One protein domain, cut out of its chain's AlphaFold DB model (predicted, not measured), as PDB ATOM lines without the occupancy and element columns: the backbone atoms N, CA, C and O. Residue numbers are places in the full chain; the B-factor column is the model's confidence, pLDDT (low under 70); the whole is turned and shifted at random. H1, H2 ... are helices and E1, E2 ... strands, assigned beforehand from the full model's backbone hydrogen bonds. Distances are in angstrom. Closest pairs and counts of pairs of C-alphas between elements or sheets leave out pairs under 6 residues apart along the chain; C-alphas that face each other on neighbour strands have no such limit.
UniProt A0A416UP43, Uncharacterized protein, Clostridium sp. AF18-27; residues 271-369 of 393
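Overview. This is residues 271 to 369 of the 393 residues of an uncharacterized protein of Clostridium sp. AF18-27 (UniProt A0A416UP43). Two small heads are joined by a thin ribbon of strands: H1, H2 and H3 with E1 make one end, and H4 and H5 lie by the ribbon's other end. The ribbon is E2 going out and E4 coming back, with short E3 paired to the far part of E2; after E4 a stretch with no named element, residues 353 to 369, runs back to the end where E1 lies. The printed part has 99 residues, with five named helices and four named strands in the order E1 H1 H2 H3 E2 E3 H4 H5 E4; the sheet E3 E2 E4 is antiparallel and the class is mixed, helices and strands. The whole is loose, with a radius of gyration of the C-alphas of 17.5 A and spans of 55 by 23 by 20 A.

Along the chain. E1, residues 273 to 275, begins at C-alpha 273 at (9.156, 30.693, 26.967). H1 is residues 278 to 284, 10.1 A long. H2, residues 289 to 298, is 14.2 A long, and H3, residues 304 to 313, is 14.7 A long. E2, residues 315 to 321, is 18.3 A long and begins at (32.446, 25.915, 43.169). E3 is residues 324 to 326, H4 residues 328 to 333, and H5 residues 338 to 346, 12.7 A long. E4, residues 348 to 352, is 13.3 A long and ends at (31.936, 29.217, 40.241).

Arrangement. E1 pairs with no named strand; its closest C-alpha to H1 is that of Tyr 275, 6.6 A from that of Leu 281. H1 and H2 touch only at the corner by their link, with the C-alphas of Arg 279 and Pro 289 5.7 A apart. H2 and H3 only just touch, with 3 pairs of C-alphas within 8 A, the closest Lys 296 and Ala 307 at 5.6 A; they are about perpendicular at 89 degrees. E2 and E3 form a hairpin, with N 319 and O 326 2.8 A apart. E2 and E4 are antiparallel, with N 316 and O 351 2.8 A apart. The pairing is staggered: E2 pairs with E4 over residues 315 to 319 and with E3 over 319 to 321. E3, H4, H5 and E4 make a split strand-helix-strand unit, two strands of one sheet that are not neighbours, with E2 between them and the helices H4 and H5 between them along the chain; its crossover is right-handed. H4 only grazes the sheet with residues 328 to 331, and H5 only grazes it with residues 340 to 346; the closest C-alphas of E2 and H5 are those of Tyr 319 and Ile 344, 6.0 A apart. H4 and H5 are near each other, with 6 pairs of C-alphas within 10 A. In each of the five helices every O i to N i+4 pair is within hydrogen-bond range.

Size, cuts and confidence. The two C-alphas farthest apart, those of Ser 339 and Thr 369, are 54.8 A apart, while those of Arg 271 and Thr 369 are 12.3 A apart. The printed part has no cut, and the links between the named elements are tight. The mean pLDDT of the printed part is 90.1, and no printed residue is under 70.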
ATOM      1  N   ARG A 271      10.211  31.175  32.226       88.88
ATOM      2  CA  ARG A 271       9.579  32.506  32.262       88.88
ATOM      3  C   ARG A 271       8.605  32.731  31.102       88.88
ATOM      4  O   ARG A 271       8.675  33.726  30.389       88.88
ATOM      5  N   GLY A 272       7.732  31.751  30.869       84.94
ATOM      6  CA  GLY A 272       6.743  31.787  29.788       84.94
ATOM      7  C   GLY A 272       7.282  31.404  28.404       84.94
ATOM      8  O   GLY A 272       6.489  31.201  27.490       84.94
ATOM      9  N   LYS A 273       8.593  31.221  28.216       89.69
ATOM     10  CA  LYS A 273       9.156  30.693  26.967       89.69
ATOM     11  C   LYS A 273       9.214  29.168  27.017       89.69
ATOM     12  O   LYS A 273       9.930  28.594  27.833       89.69
ATOM     13  N   ALA A 274       8.465  28.513  26.132       91.81
ATOM     14  CA  ALA A 274       8.471  27.061  25.986       91.81
ATOM     15  C   ALA A 274       9.608  26.608  25.058       91.81
ATOM     16  O   ALA A 274       9.785  27.147  23.963       91.81
ATOM     17  N   TYR A 275      10.355  25.590  25.476       93.38
ATOM     18  CA  TYR A 275      11.441  25.001  24.705       93.38
ATOM     19  C   TYR A 275      11.048  23.609  24.223       93.38
ATOM     20  O   TYR A 275      10.750  22.709  25.010       93.38
ATOM     21  N   LYS A 276      11.145  23.400  22.906       92.50
ATOM     22  CA  LYS A 276      10.933  22.083  22.291       92.50
ATOM     23  C   LYS A 276      11.893  21.020  22.810       92.50
ATOM     24  O   LYS A 276      11.549  19.856  22.780       92.50
ATOM     25  N   THR A 277      13.094  21.388  23.248       95.12
ATOM     26  CA  THR A 277      14.057  20.443  23.827       95.12
ATOM     27  C   THR A 277      14.865  21.129  24.919       95.12
ATOM     28  O   THR A 277      15.203  22.305  24.782       95.12
ATOM     29  N   VAL A 278      15.278  20.378  25.943       95.44
ATOM     30  CA  VAL A 278      16.233  20.866  26.958       95.44
ATOM     31  C   VAL A 278      17.539  21.332  26.303       95.44
ATOM     32  O   VAL A 278      18.120  22.340  26.688       95.44
ATOM     33  N   ARG A 279      17.973  20.670  25.221       96.12
ATOM     34  CA  ARG A 279      19.169  21.054  24.447       96.12
ATOM     35  C   ARG A 279      19.115  22.490  23.925       96.12
ATOM     36  O   ARG A 279      20.161  23.129  23.845       96.12
ATOM     37  N   ALA A 280      17.934  22.977  23.541       95.56
ATOM     38  CA  ALA A 280      17.763  24.349  23.074       95.56
ATOM     39  C   ALA A 280      17.993  25.351  24.216       95.56
ATOM     40  O   ALA A 280      18.765  26.288  24.035       95.56
ATOM     41  N   LEU A 281      17.418  25.089  25.397       95.94
ATOM     42  CA  LEU A 281      17.660  25.883  26.605       95.94
ATOM     43  C   LEU A 281      19.149  25.893  26.975       95.94
ATOM     44  O   LEU A 281      19.729  26.956  27.165       95.94
ATOM     45  N   LEU A 282      19.791  24.721  27.016       96.06
ATOM     46  CA  LEU A 282      21.200  24.592  27.409       96.06
ATOM     47  C   LEU A 282      22.140  25.401  26.511       96.06
ATOM     48  O   LEU A 282      23.050  26.057  27.011       96.06
ATOM     49  N   ARG A 283      21.906  25.391  25.192       94.69
ATOM     50  CA  ARG A 283      22.687  26.199  24.243       94.69
ATOM     51  C   ARG A 283      22.516  27.696  24.493       94.69
ATOM     52  O   ARG A 283      23.497  28.422  24.396       94.69
ATOM     53  N   GLU A 284      21.302  28.132  24.821       94.25
ATOM     54  CA  GLU A 284      20.995  29.536  25.116       94.25
ATOM     55  C   GLU A 284      21.705  30.021  26.388       94.25
ATOM     56  O   GLU A 284      22.265  31.111  26.391       94.25
ATOM     57  N   ILE A 285      21.781  29.183  27.427       93.38
ATOM     58  CA  ILE A 285      22.488  29.498  28.687       93.38
ATOM     59  C   ILE A 285      23.994  29.149  28.658       93.38
ATOM     60  O   ILE A 285      24.672  29.166  29.688       93.38
ATOM     61  N   GLY A 286      24.539  28.797  27.488       93.25
ATOM     62  CA  GLY A 286      25.972  28.544  27.294       93.25
ATOM     63  C   GLY A 286      26.496  27.219  27.864       93.25
ATOM     64  O   GLY A 286      27.706  27.056  28.026       93.25
ATOM     65  N   ILE A 287      25.624  26.251  28.154       94.94
ATOM     66  CA  ILE A 287      26.002  24.924  28.651       94.94
ATOM     67  C   ILE A 287      26.033  23.901  27.515       94.94
ATOM     68  O   ILE A 287      25.098  23.753  26.727       94.94
ATOM     69  N   ARG A 288      27.122  23.124  27.450       94.81
ATOM     70  CA  ARG A 288      27.239  22.007  26.503       94.81
ATOM     71  C   ARG A 288      26.245  20.899  26.885       94.81
ATOM     72  O   ARG A 288      26.354  20.379  27.996       94.81
ATOM     73  N   PRO A 289      25.349  20.461  25.977       95.31
ATOM     74  CA  PRO A 289      24.338  19.459  26.311       95.31
ATOM     75  C   PRO A 289      24.899  18.146  26.860       95.31
ATOM     76  O   PRO A 289      24.361  17.614  27.821       95.31
ATOM     77  N   SER A 290      26.000  17.641  26.297       95.06
ATOM     78  CA  SER A 290      26.630  16.400  26.771       95.06
ATOM     79  C   SER A 290      27.102  16.501  28.222       95.06
ATOM     80  O   SER A 290      26.870  15.582  29.001       95.06
ATOM     81  N   ALA A 291      27.709  17.631  28.599       93.75
ATOM     82  CA  ALA A 291      28.158  17.873  29.965       93.75
ATOM     83  C   ALA A 291      26.978  17.913  30.945       93.75
ATOM     84  O   ALA A 291      27.064  17.326  32.019       93.75
ATOM     85  N   PHE A 292      25.870  18.550  30.551       96.44
ATOM     86  CA  PHE A 292      24.655  18.597  31.360       96.44
ATOM     87  C   PHE A 292      24.047  17.209  31.577       96.44
ATOM     88  O   PHE A 292      23.835  16.829  32.720       96.44
ATOM     89  N   TYR A 293      23.806  16.431  30.514       95.25
ATOM     90  CA  TYR A 293      23.193  15.103  30.665       95.25
ATOM     91  C   TYR A 293      24.079  14.162  31.487       95.25
ATOM     92  O   TYR A 293      23.594  13.530  32.412       95.25
ATOM     93  N   THR A 294      25.400  14.164  31.258       95.44
ATOM     94  CA  THR A 294      26.325  13.379  32.097       95.44
ATOM     95  C   THR A 294      26.263  13.792  33.569       95.44
ATOM     96  O   THR A 294      26.360  12.936  34.446       95.44
ATOM     97  N   TYR A 295      26.121  15.089  33.859       95.50
ATOM     98  CA  TYR A 295      25.974  15.579  35.228       95.50
ATOM     99  C   TYR A 295      24.635  15.155  35.842       95.50
ATOM    100  O   TYR A 295      24.620  14.622  36.948       95.50
ATOM    101  N   LYS A 296      23.532  15.346  35.107       95.50
ATOM    102  CA  LYS A 296      22.171  14.974  35.514       95.50
ATOM    103  C   LYS A 296      22.088  13.485  35.861       95.50
ATOM    104  O   LYS A 296      21.638  13.150  36.952       95.50
ATOM    105  N   ASP A 297      22.608  12.627  34.984       93.88
ATOM    106  CA  ASP A 297      22.563  11.170  35.138       93.88
ATOM    107  C   ASP A 297      23.429  10.696  36.314       93.88
ATOM    108  O   ASP A 297      22.979   9.911  37.142       93.88
ATOM    109  N   ARG A 298      24.663  11.209  36.442       93.62
ATOM    110  CA  ARG A 298      25.549  10.858  37.570       93.62
ATOM    111  C   ARG A 298      25.030  11.363  38.912       93.62
ATOM    112  O   ARG A 298      25.306  10.741  39.932       93.62
ATOM    113  N   GLY A 299      24.349  12.504  38.907       90.69
ATOM    114  CA  GLY A 299      23.735  13.091  40.093       90.69
ATOM    115  C   GLY A 299      22.370  12.501  40.443       90.69
ATOM    116  O   GLY A 299      21.845  12.843  41.496       90.69
ATOM    117  N   GLY A 300      21.797  11.641  39.591       93.00
ATOM    118  CA  GLY A 300      20.469  11.061  39.806       93.00
ATOM    119  C   GLY A 300      19.338  12.092  39.801       93.00
ATOM    120  O   GLY A 300      18.308  11.871  40.426       93.00
ATOM    121  N   PHE A 301      19.522  13.235  39.136       93.19
ATOM    122  CA  PHE A 301      18.499  14.275  39.085       93.19
ATOM    123  C   PHE A 301      17.410  13.878  38.089       93.19
ATOM    124  O   PHE A 301      17.697  13.689  36.905       93.19
ATOM    125  N   GLU A 302      16.157  13.795  38.529       90.56
ATOM    126  CA  GLU A 302      15.019  13.567  37.631       90.56
ATOM    127  C   GLU A 302      14.624  14.854  36.903       90.56
ATOM    128  O   GLU A 302      14.455  14.836  35.683       90.56
ATOM    129  N   ASP A 303      14.590  15.973  37.629       93.88
ATOM    130  CA  ASP A 303      14.192  17.290  37.137       93.88
ATOM    131  C   ASP A 303      15.369  18.074  36.525       93.88
ATOM    132  O   ASP A 303      16.482  18.134  37.063       93.88
ATOM    133  N   VAL A 304      15.128  18.692  35.366       94.50
ATOM    134  CA  VAL A 304      16.134  19.487  34.645       94.50
ATOM    135  C   VAL A 304      16.611  20.701  35.450       94.50
ATOM    136  O   VAL A 304      17.807  21.009  35.440       94.50
ATOM    137  N   PHE A 305      15.713  21.405  36.138       95.62
ATOM    138  CA  PHE A 305      16.048  22.637  36.852       95.62
ATOM    139  C   PHE A 305      16.695  22.359  38.204       95.62
ATOM    140  O   PHE A 305      17.547  23.137  38.632       95.62
ATOM    141  N   GLU A 306      16.395  21.231  38.844       95.38
ATOM    142  CA  GLU A 306      17.167  20.768  40.003       95.38
ATOM    143  C   GLU A 306      18.636  20.517  39.646       95.38
ATOM    144  O   GLU A 306      19.530  21.010  40.340       95.38
ATOM    145  N   ALA A 307      18.894  19.852  38.514       95.88
ATOM    146  CA  ALA A 307      20.252  19.645  38.017       95.88
ATOM    147  C   ALA A 307      20.958  20.976  37.702       95.88
ATOM    148  O   ALA A 307      22.110  21.172  38.093       95.88
ATOM    149  N   LEU A 308      20.276  21.924  37.042       95.75
ATOM    150  CA  LEU A 308      20.837  23.252  36.753       95.75
ATOM    151  C   LEU A 308      21.151  24.042  38.031       95.75
ATOM    152  O   LEU A 308      22.217  24.656  38.115       95.75
ATOM    153  N   LYS A 309      20.281  23.985  39.047       95.12
ATOM    154  CA  LYS A 309      20.516  24.604  40.361       95.12
ATOM    155  C   LYS A 309      21.696  23.969  41.094       95.12
ATOM    156  O   LYS A 309      22.485  24.680  41.715       95.12
ATOM    157  N   ALA A 310      21.851  22.649  41.014       95.25
ATOM    158  CA  ALA A 310      23.006  21.956  41.579       95.25
ATOM    159  C   ALA A 310      24.310  22.368  40.876       95.25
ATOM    160  O   ALA A 310      25.279  22.729  41.548       95.25
ATOM    161  N   MET A 311      24.310  22.429  39.538       94.94
ATOM    162  CA  MET A 311      25.448  22.934  38.760       94.94
ATOM    163  C   MET A 311      25.775  24.389  39.118       94.94
ATOM    164  O   MET A 311      26.943  24.731  39.284       94.94
ATOM    165  N   GLN A 312      24.769  25.249  39.285       94.50
ATOM    166  CA  GLN A 312      24.960  26.660  39.630       94.50
ATOM    167  C   GLN A 312      25.683  26.853  40.975       94.50
ATOM    168  O   GLN A 312      26.482  27.782  41.101       94.50
ATOM    169  N   LYS A 313      25.448  25.965  41.950       93.19
ATOM    170  CA  LYS A 313      26.087  25.985  43.278       93.19
ATOM    171  C   LYS A 313      27.507  25.408  43.285       93.19
ATOM    172  O   LYS A 313      28.211  25.534  44.288       93.19
ATOM    173  N   GLU A 314      27.940  24.749  42.210       93.25
ATOM    174  CA  GLU A 314      29.234  24.074  42.178       93.25
ATOM    175  C   GLU A 314      30.386  25.087  42.085       93.25
ATOM    176  O   GLU A 314      30.519  25.843  41.118       93.25
ATOM    177  N   MET A 315      31.262  25.063  43.088       91.94
ATOM    178  CA  MET A 315      32.446  25.915  43.169       91.94
ATOM    179  C   MET A 315      33.704  25.097  42.881       91.94
ATOM    180  O   MET A 315      33.831  23.951  43.308       91.94
ATOM    181  N   ARG A 316      34.677  25.703  42.201       91.38
ATOM    182  CA  ARG A 316      36.002  25.131  41.950       91.38
ATOM    183  C   ARG A 316      37.097  26.027  42.512       91.38
ATOM    184  O   ARG A 316      36.938  27.241  42.616       91.38
ATOM    185  N   VAL A 317      38.220  25.415  42.868       90.62
ATOM    186  CA  VAL A 317      39.392  26.142  43.362       90.62
ATOM    187  C   VAL A 317      40.138  26.761  42.181       90.62
ATOM    188  O   VAL A 317      40.490  26.068  41.224       90.62
ATOM    189  N   ALA A 318      40.386  28.061  42.277       89.06
ATOM    190  CA  ALA A 318      41.329  28.809  41.461       89.06
ATOM    191  C   ALA A 318      42.393  29.433  42.373       89.06
ATOM    192  O   ALA A 318      42.261  29.426  43.597       89.06
ATOM    193  N   TYR A 319      43.453  29.952  41.777       89.50
ATOM    194  CA  TYR A 319      44.543  30.609  42.479       89.50
ATOM    195  C   TYR A 319      44.688  32.021  41.935       89.50
ATOM    196  O   TYR A 319      44.619  32.223  40.720       89.50
ATOM    197  N   LEU A 320      44.854  32.991  42.825       86.88
ATOM    198  CA  LEU A 320      44.987  34.387  42.441       86.88
ATOM    199  C   LEU A 320      46.389  34.621  41.866       86.88
ATOM    200  O   LEU A 320      47.390  34.438  42.555       86.88
ATOM    201  N   VAL A 321      46.465  35.026  40.603       84.75
ATOM    202  CA  VAL A 321      47.719  35.386  39.937       84.75
ATOM    203  C   VAL A 321      47.543  36.785  39.373       84.75
ATOM    204  O   VAL A 321      46.730  36.985  38.475       84.75
ATOM    205  N   ASP A 322      48.289  37.745  39.917       82.62
ATOM    206  CA  ASP A 322      48.246  39.156  39.507       82.62
ATOM    207  C   ASP A 322      46.822  39.763  39.563       82.62
ATOM    208  O   ASP A 322      46.442  40.572  38.726       82.62
ATOM    209  N   GLY A 323      46.017  39.349  40.552       79.00
ATOM    210  CA  GLY A 323      44.633  39.811  40.747       79.00
ATOM    211  C   GLY A 323      43.563  38.991  40.017       79.00
ATOM    212  O   GLY A 323      42.390  39.095  40.363       79.00
ATOM    213  N   GLU A 324      43.955  38.116  39.087       83.81
ATOM    214  CA  GLU A 324      43.034  37.310  38.280       83.81
ATOM    215  C   GLU A 324      43.017  35.835  38.731       83.81
ATOM    216  O   GLU A 324      44.078  35.236  38.958       83.81
ATOM    217  N   PRO A 325      41.840  35.193  38.848       87.19
ATOM    218  CA  PRO A 325      41.751  33.781  39.202       87.19
ATOM    219  C   PRO A 325      42.200  32.879  38.039       87.19
ATOM    220  O   PRO A 325      41.562  32.827  36.989       87.19
ATOM    221  N   GLN A 326      43.267  32.099  38.245       86.31
ATOM    222  CA  GLN A 326      43.789  31.114  37.285       86.31
ATOM    223  C   GLN A 326      43.688  29.681  37.829       86.31
ATOM    224  O   GLN A 326      43.785  29.441  39.034       86.31
ATOM    225  N   PHE A 327      43.497  28.687  36.955       88.00
ATOM    226  CA  PHE A 327      43.378  27.288  37.380       88.00
ATOM    227  C   PHE A 327      44.738  26.597  37.449       88.00
ATOM    228  O   PHE A 327      45.672  26.931  36.724       88.00
ATOM    229  N   SER A 328      44.841  25.560  38.292       82.31
ATOM    230  CA  SER A 328      46.084  24.787  38.474       82.31
ATOM    231  C   SER A 328      46.690  24.291  37.154       82.31
ATOM    232  O   SER A 328      47.907  24.155  37.064       82.31
ATOM    233  N   VAL A 329      45.866  23.958  36.156       83.44
ATOM    234  CA  VAL A 329      46.344  23.468  34.853       83.44
ATOM    235  C   VAL A 329      47.059  24.582  34.088       83.44
ATOM    236  O   VAL A 329      48.172  24.370  33.612       83.44
ATOM    237  N   ASP A 330      46.475  25.779  34.059       84.06
ATOM    238  CA  ASP A 330      47.016  26.943  33.350       84.06
ATOM    239  C   ASP A 330      48.294  27.460  34.027       84.06
ATOM    240  O   ASP A 330      49.278  27.794  33.369       84.06
ATOM    241  N   ILE A 331      48.324  27.447  35.364       84.25
ATOM    242  CA  ILE A 331      49.483  27.881  36.161       84.25
ATOM    243  C   ILE A 331      50.694  26.979  35.910       84.25
ATOM    244  O   ILE A 331      51.815  27.467  35.760       84.25
ATOM    245  N   ARG A 332      50.481  25.659  35.820       82.06
ATOM    246  CA  ARG A 332      51.556  24.689  35.544       82.06
ATOM    247  C   ARG A 332      52.169  24.868  34.155       82.06
ATOM    248  O   ARG A 332      53.343  24.557  33.978       82.06
ATOM    249  N   GLN A 333      51.414  25.387  33.188       83.44
ATOM    250  CA  GLN A 333      51.916  25.644  31.834       83.44
ATOM    251  C   GLN A 333      52.813  26.892  31.757       83.44
ATOM    252  O   GLN A 333      53.705  26.950  30.914       83.44
ATOM    253  N   LYS A 334      52.641  27.866  32.662       78.81
ATOM    254  CA  LYS A 334      53.315  29.180  32.619       78.81
ATOM    255  C   LYS A 334      54.745  29.228  33.203       78.81
ATOM    256  O   LYS A 334      55.311  30.309  33.305       78.81
ATOM    257  N   LYS A 335      55.361  28.083  33.541       79.94
ATOM    258  CA  LYS A 335      56.773  27.948  33.996       79.94
ATOM    259  C   LYS A 335      57.230  28.998  35.039       79.94
ATOM    260  O   LYS A 335      58.293  29.600  34.901       79.94
ATOM    261  N   TYR A 336      56.448  29.210  36.096       83.94
ATOM    262  CA  TYR A 336      56.821  30.107  37.199       83.94
ATOM    263  C   TYR A 336      58.033  29.605  38.005       83.94
ATOM    264  O   TYR A 336      58.284  28.400  38.088       83.94
ATOM    265  N   SER A 337      58.762  30.527  38.647       83.81
ATOM    266  CA  SER A 337      59.814  30.183  39.610       83.81
ATOM    267  C   SER A 337      59.227  29.499  40.852       83.81
ATOM    268  O   SER A 337      58.060  29.694  41.195       83.81
ATOM    269  N   ARG A 338      60.042  28.706  41.557       80.06
ATOM    270  CA  ARG A 338      59.592  27.907  42.711       80.06
ATOM    271  C   ARG A 338      59.013  28.764  43.849       80.06
ATOM    272  O   ARG A 338      58.016  28.367  44.436       80.06
ATOM    273  N   SER A 339      59.589  29.946  44.102       81.69
ATOM    274  CA  SER A 339      59.075  30.904  45.101       81.69
ATOM    275  C   SER A 339      57.694  31.429  44.712       81.69
ATOM    276  O   SER A 339      56.741  31.295  45.472       81.69
ATOM    277  N   ARG A 340      57.555  31.924  43.474       82.25
ATOM    278  CA  ARG A 340      56.292  32.483  42.978       82.25
ATOM    279  C   ARG A 340      55.196  31.423  42.872       82.25
ATOM    280  O   ARG A 340      54.028  31.712  43.090       82.25
ATOM    281  N   MET A 341      55.558  30.179  42.563       80.56
ATOM    282  CA  MET A 341      54.606  29.068  42.544       80.56
ATOM    283  C   MET A 341      54.051  28.760  43.942       80.56
ATOM    284  O   MET A 341      52.856  28.498  44.052       80.56
ATOM    285  N   ASN A 342      54.875  28.825  44.995       82.44
ATOM    286  CA  ASN A 342      54.408  28.646  46.372       82.44
ATOM    287  C   ASN A 342      53.448  29.771  46.791       82.44
ATOM    288  O   ASN A 342      52.359  29.475  47.271       82.44
ATOM    289  N   GLU A 343      53.793  31.032  46.503       84.12
ATOM    290  CA  GLU A 343      52.924  32.196  46.761       84.12
ATOM    291  C   GLU A 343      51.553  32.053  46.073       84.12
ATOM    292  O   GLU A 343      50.504  32.226  46.695       84.12
ATOM    293  N   ILE A 344      51.541  31.652  44.796       83.94
ATOM    294  CA  ILE A 344      50.302  31.411  44.042       83.94
ATOM    295  C   ILE A 344      49.495  30.266  44.667       83.94
ATOM    296  O   ILE A 344      48.273  30.363  44.771       83.94
ATOM    297  N   MET A 345      50.147  29.174  45.083       81.31
ATOM    298  CA  MET A 345      49.468  28.013  45.669       81.31
ATOM    299  C   MET A 345      48.835  28.297  47.036       81.31
ATOM    300  O   MET A 345      47.886  27.599  47.406       81.31
ATOM    301  N   GLU A 346      49.315  29.303  47.766       82.44
ATOM    302  CA  GLU A 346      48.722  29.767  49.025       82.44
ATOM    303  C   GLU A 346      47.504  30.680  48.792       82.44
ATOM    304  O   GLU A 346      46.523  30.598  49.535       82.44
ATOM    305  N   ALA A 347      47.490  31.459  47.704       85.31
ATOM    306  CA  ALA A 347      46.409  32.379  47.334       85.31
ATOM    307  C   ALA A 347      45.189  31.686  46.679       85.31
ATOM    308  O   ALA A 347      44.759  32.032  45.573       85.31
ATOM    309  N   LYS A 348      44.614  30.679  47.347       89.12
ATOM    310  CA  LYS A 348      43.442  29.927  46.859       89.12
ATOM    311  C   LYS A 348      42.146  30.722  47.000       89.12
ATOM    312  O   LYS A 348      41.798  31.179  48.083       89.12
ATOM    313  N   VAL A 349      41.359  30.756  45.929       90.38
ATOM    314  CA  VAL A 349      40.014  31.340  45.894       90.38
ATOM    315  C   VAL A 349      38.997  30.332  45.358       90.38
ATOM    316  O   VAL A 349      39.307  29.492  44.511       90.38
ATOM    317  N   LYS A 350      37.762  30.389  45.863       91.69
ATOM    318  CA  LYS A 350      36.649  29.589  45.337       91.69
ATOM    319  C   LYS A 350      35.908  30.406  44.291       91.69
ATOM    320  O   LYS A 350      35.362  31.455  44.613       91.69
ATOM    321  N   VAL A 351      35.855  29.902  43.063       90.75
ATOM    322  CA  VAL A 351      35.124  30.526  41.954       90.75
ATOM    323  C   VAL A 351      34.051  29.575  41.421       90.75
ATOM    324  O   VAL A 351      34.235  28.358  41.506       90.75
ATOM    325  N   PRO A 352      32.947  30.075  40.848       92.75
ATOM    326  CA  PRO A 352      31.936  29.217  40.241       92.75
ATOM    327  C   PRO A 352      32.526  28.323  39.148       92.75
ATOM    328  O   PRO A 352      33.312  28.762  38.300       92.75
ATOM    329  N   ARG A 353      32.143  27.043  39.144       90.25
ATOM    330  CA  ARG A 353      32.536  26.106  38.084       90.25
ATOM    331  C   ARG A 353      31.896  26.471  36.752       90.25
ATOM    332  O   ARG A 353      32.554  26.350  35.719       90.25
ATOM    333  N   TYR A 354      30.655  26.949  36.800       92.31
ATOM    334  CA  TYR A 354      29.881  27.381  35.641       92.31
ATOM    335  C   TYR A 354      29.547  28.875  35.768       92.31
ATOM    336  O   TYR A 354      28.476  29.224  36.273       92.31
ATOM    337  N   PRO A 355      30.450  29.772  35.324       89.94
ATOM    338  CA  PRO A 355      30.215  31.215  35.360       89.94
ATOM    339  C   PRO A 355      28.972  31.644  34.574       89.94
ATOM    340  O   PRO A 355      28.269  32.548  35.001       89.94
ATOM    341  N   THR A 356      28.656  30.959  33.467       92.44
ATOM    342  CA  THR A 356      27.495  31.275  32.612       92.44
ATOM    343  C   THR A 356      26.149  31.018  33.286       92.44
ATOM    344  O   THR A 356      25.140  31.550  32.840       92.44
ATOM    345  N   LEU A 357      26.123  30.209  34.352       92.31
ATOM    346  CA  LEU A 357      24.912  29.955  35.133       92.31
ATOM    347  C   LEU A 357      24.698  30.990  36.238       92.31
ATOM    348  O   LEU A 357      23.630  31.022  36.841       92.31
ATOM    349  N   GLN A 358      25.699  31.811  36.552       92.50
ATOM    350  CA  GLN A 358      25.596  32.765  37.650       92.50
ATOM    351  C   GLN A 358      24.665  33.919  37.267       92.50
ATOM    352  O   GLN A 358      24.714  34.420  36.149       92.50
ATOM    353  N   GLY A 359      23.791  34.317  38.196       86.38
ATOM    354  CA  GLY A 359      22.785  35.361  37.964       86.38
ATOM    355  C   GLY A 359      21.537  34.905  37.197       86.38
ATOM    356  O   GLY A 359      20.581  35.670  37.098       86.38
ATOM    357  N   LEU A 360      21.502  33.665  36.694       90.19
ATOM    358  CA  LEU A 360      20.273  33.063  36.176       90.19
ATOM    359  C   LEU A 360      19.408  32.579  37.341       90.19
ATOM    360  O   LEU A 360      19.895  31.893  38.235       90.19
ATOM    361  N   ASP A 361      18.124  32.914  37.326       91.50
ATOM    362  CA  ASP A 361      17.167  32.400  38.309       91.50
ATOM    363  C   ASP A 361      16.365  31.247  37.689       91.50
ATOM    364  O   ASP A 361      15.720  31.419  36.647       91.50
ATOM    365  N   PHE A 362      16.491  30.082  38.334       92.81
ATOM    366  CA  PHE A 362      15.880  28.802  37.977       92.81
ATOM    367  C   PHE A 362      14.761  28.385  38.945       92.81
ATOM    368  O   PHE A 362      14.268  27.263  38.848       92.81
ATOM    369  N   ASP A 363      14.383  29.246  39.891       87.06
ATOM    370  CA  ASP A 363      13.313  28.977  40.851       87.06
ATOM    371  C   ASP A 363      11.990  29.586  40.375       87.06
ATOM    372  O   ASP A 363      10.958  28.913  40.382       87.06
ATOM    373  N   ALA A 364      12.003  30.833  39.895       88.44
ATOM    374  CA  ALA A 364      10.783  31.487  39.436       88.44
ATOM    375  C   ALA A 364      10.470  31.169  37.962       88.44
ATOM    376  O   ALA A 364      11.240  31.464  37.044       88.44
ATOM    377  N   GLY A 365       9.284  30.603  37.720       88.06
ATOM    378  CA  GLY A 365       8.746  30.405  36.372       88.06
ATOM    379  C   GLY A 365       9.526  29.399  35.518       88.06
ATOM    380  O   GLY A 365       9.494  29.505  34.291       88.06
ATOM    381  N   CYS A 366      10.246  28.467  36.141       92.88
ATOM    382  CA  CYS A 366      11.011  27.420  35.470       92.88
ATOM    383  C   CYS A 366      10.364  26.058  35.727       92.88
ATOM    384  O   CYS A 366      10.176  25.671  36.876       92.88
ATOM    385  N   TYR A 367      10.010  25.343  34.660       93.69
ATOM    386  CA  TYR A 367       9.228  24.111  34.756       93.69
ATOM    387  C   TYR A 367       9.755  23.039  33.816       93.69
ATOM    388  O   TYR A 367       9.884  23.272  32.608       93.69
ATOM    389  N   ASP A 368      10.006  21.848  34.352       95.19
ATOM    390  CA  ASP A 368      10.210  20.633  33.567       95.19
ATOM    391  C   ASP A 368       8.846  20.136  33.062       95.19
ATOM    392  O   ASP A 368       8.150  19.335  33.688       95.19
ATOM    393  N   THR A 369       8.389  20.736  31.963       93.69
ATOM    394  CA  THR A 369       7.033  20.541  31.445       93.69
ATOM    395  C   THR A 369       6.803  19.132  30.914       93.69
ATOM    396  O   THR A 369       5.675  18.649  30.984       93.69
TER     397      THR A 369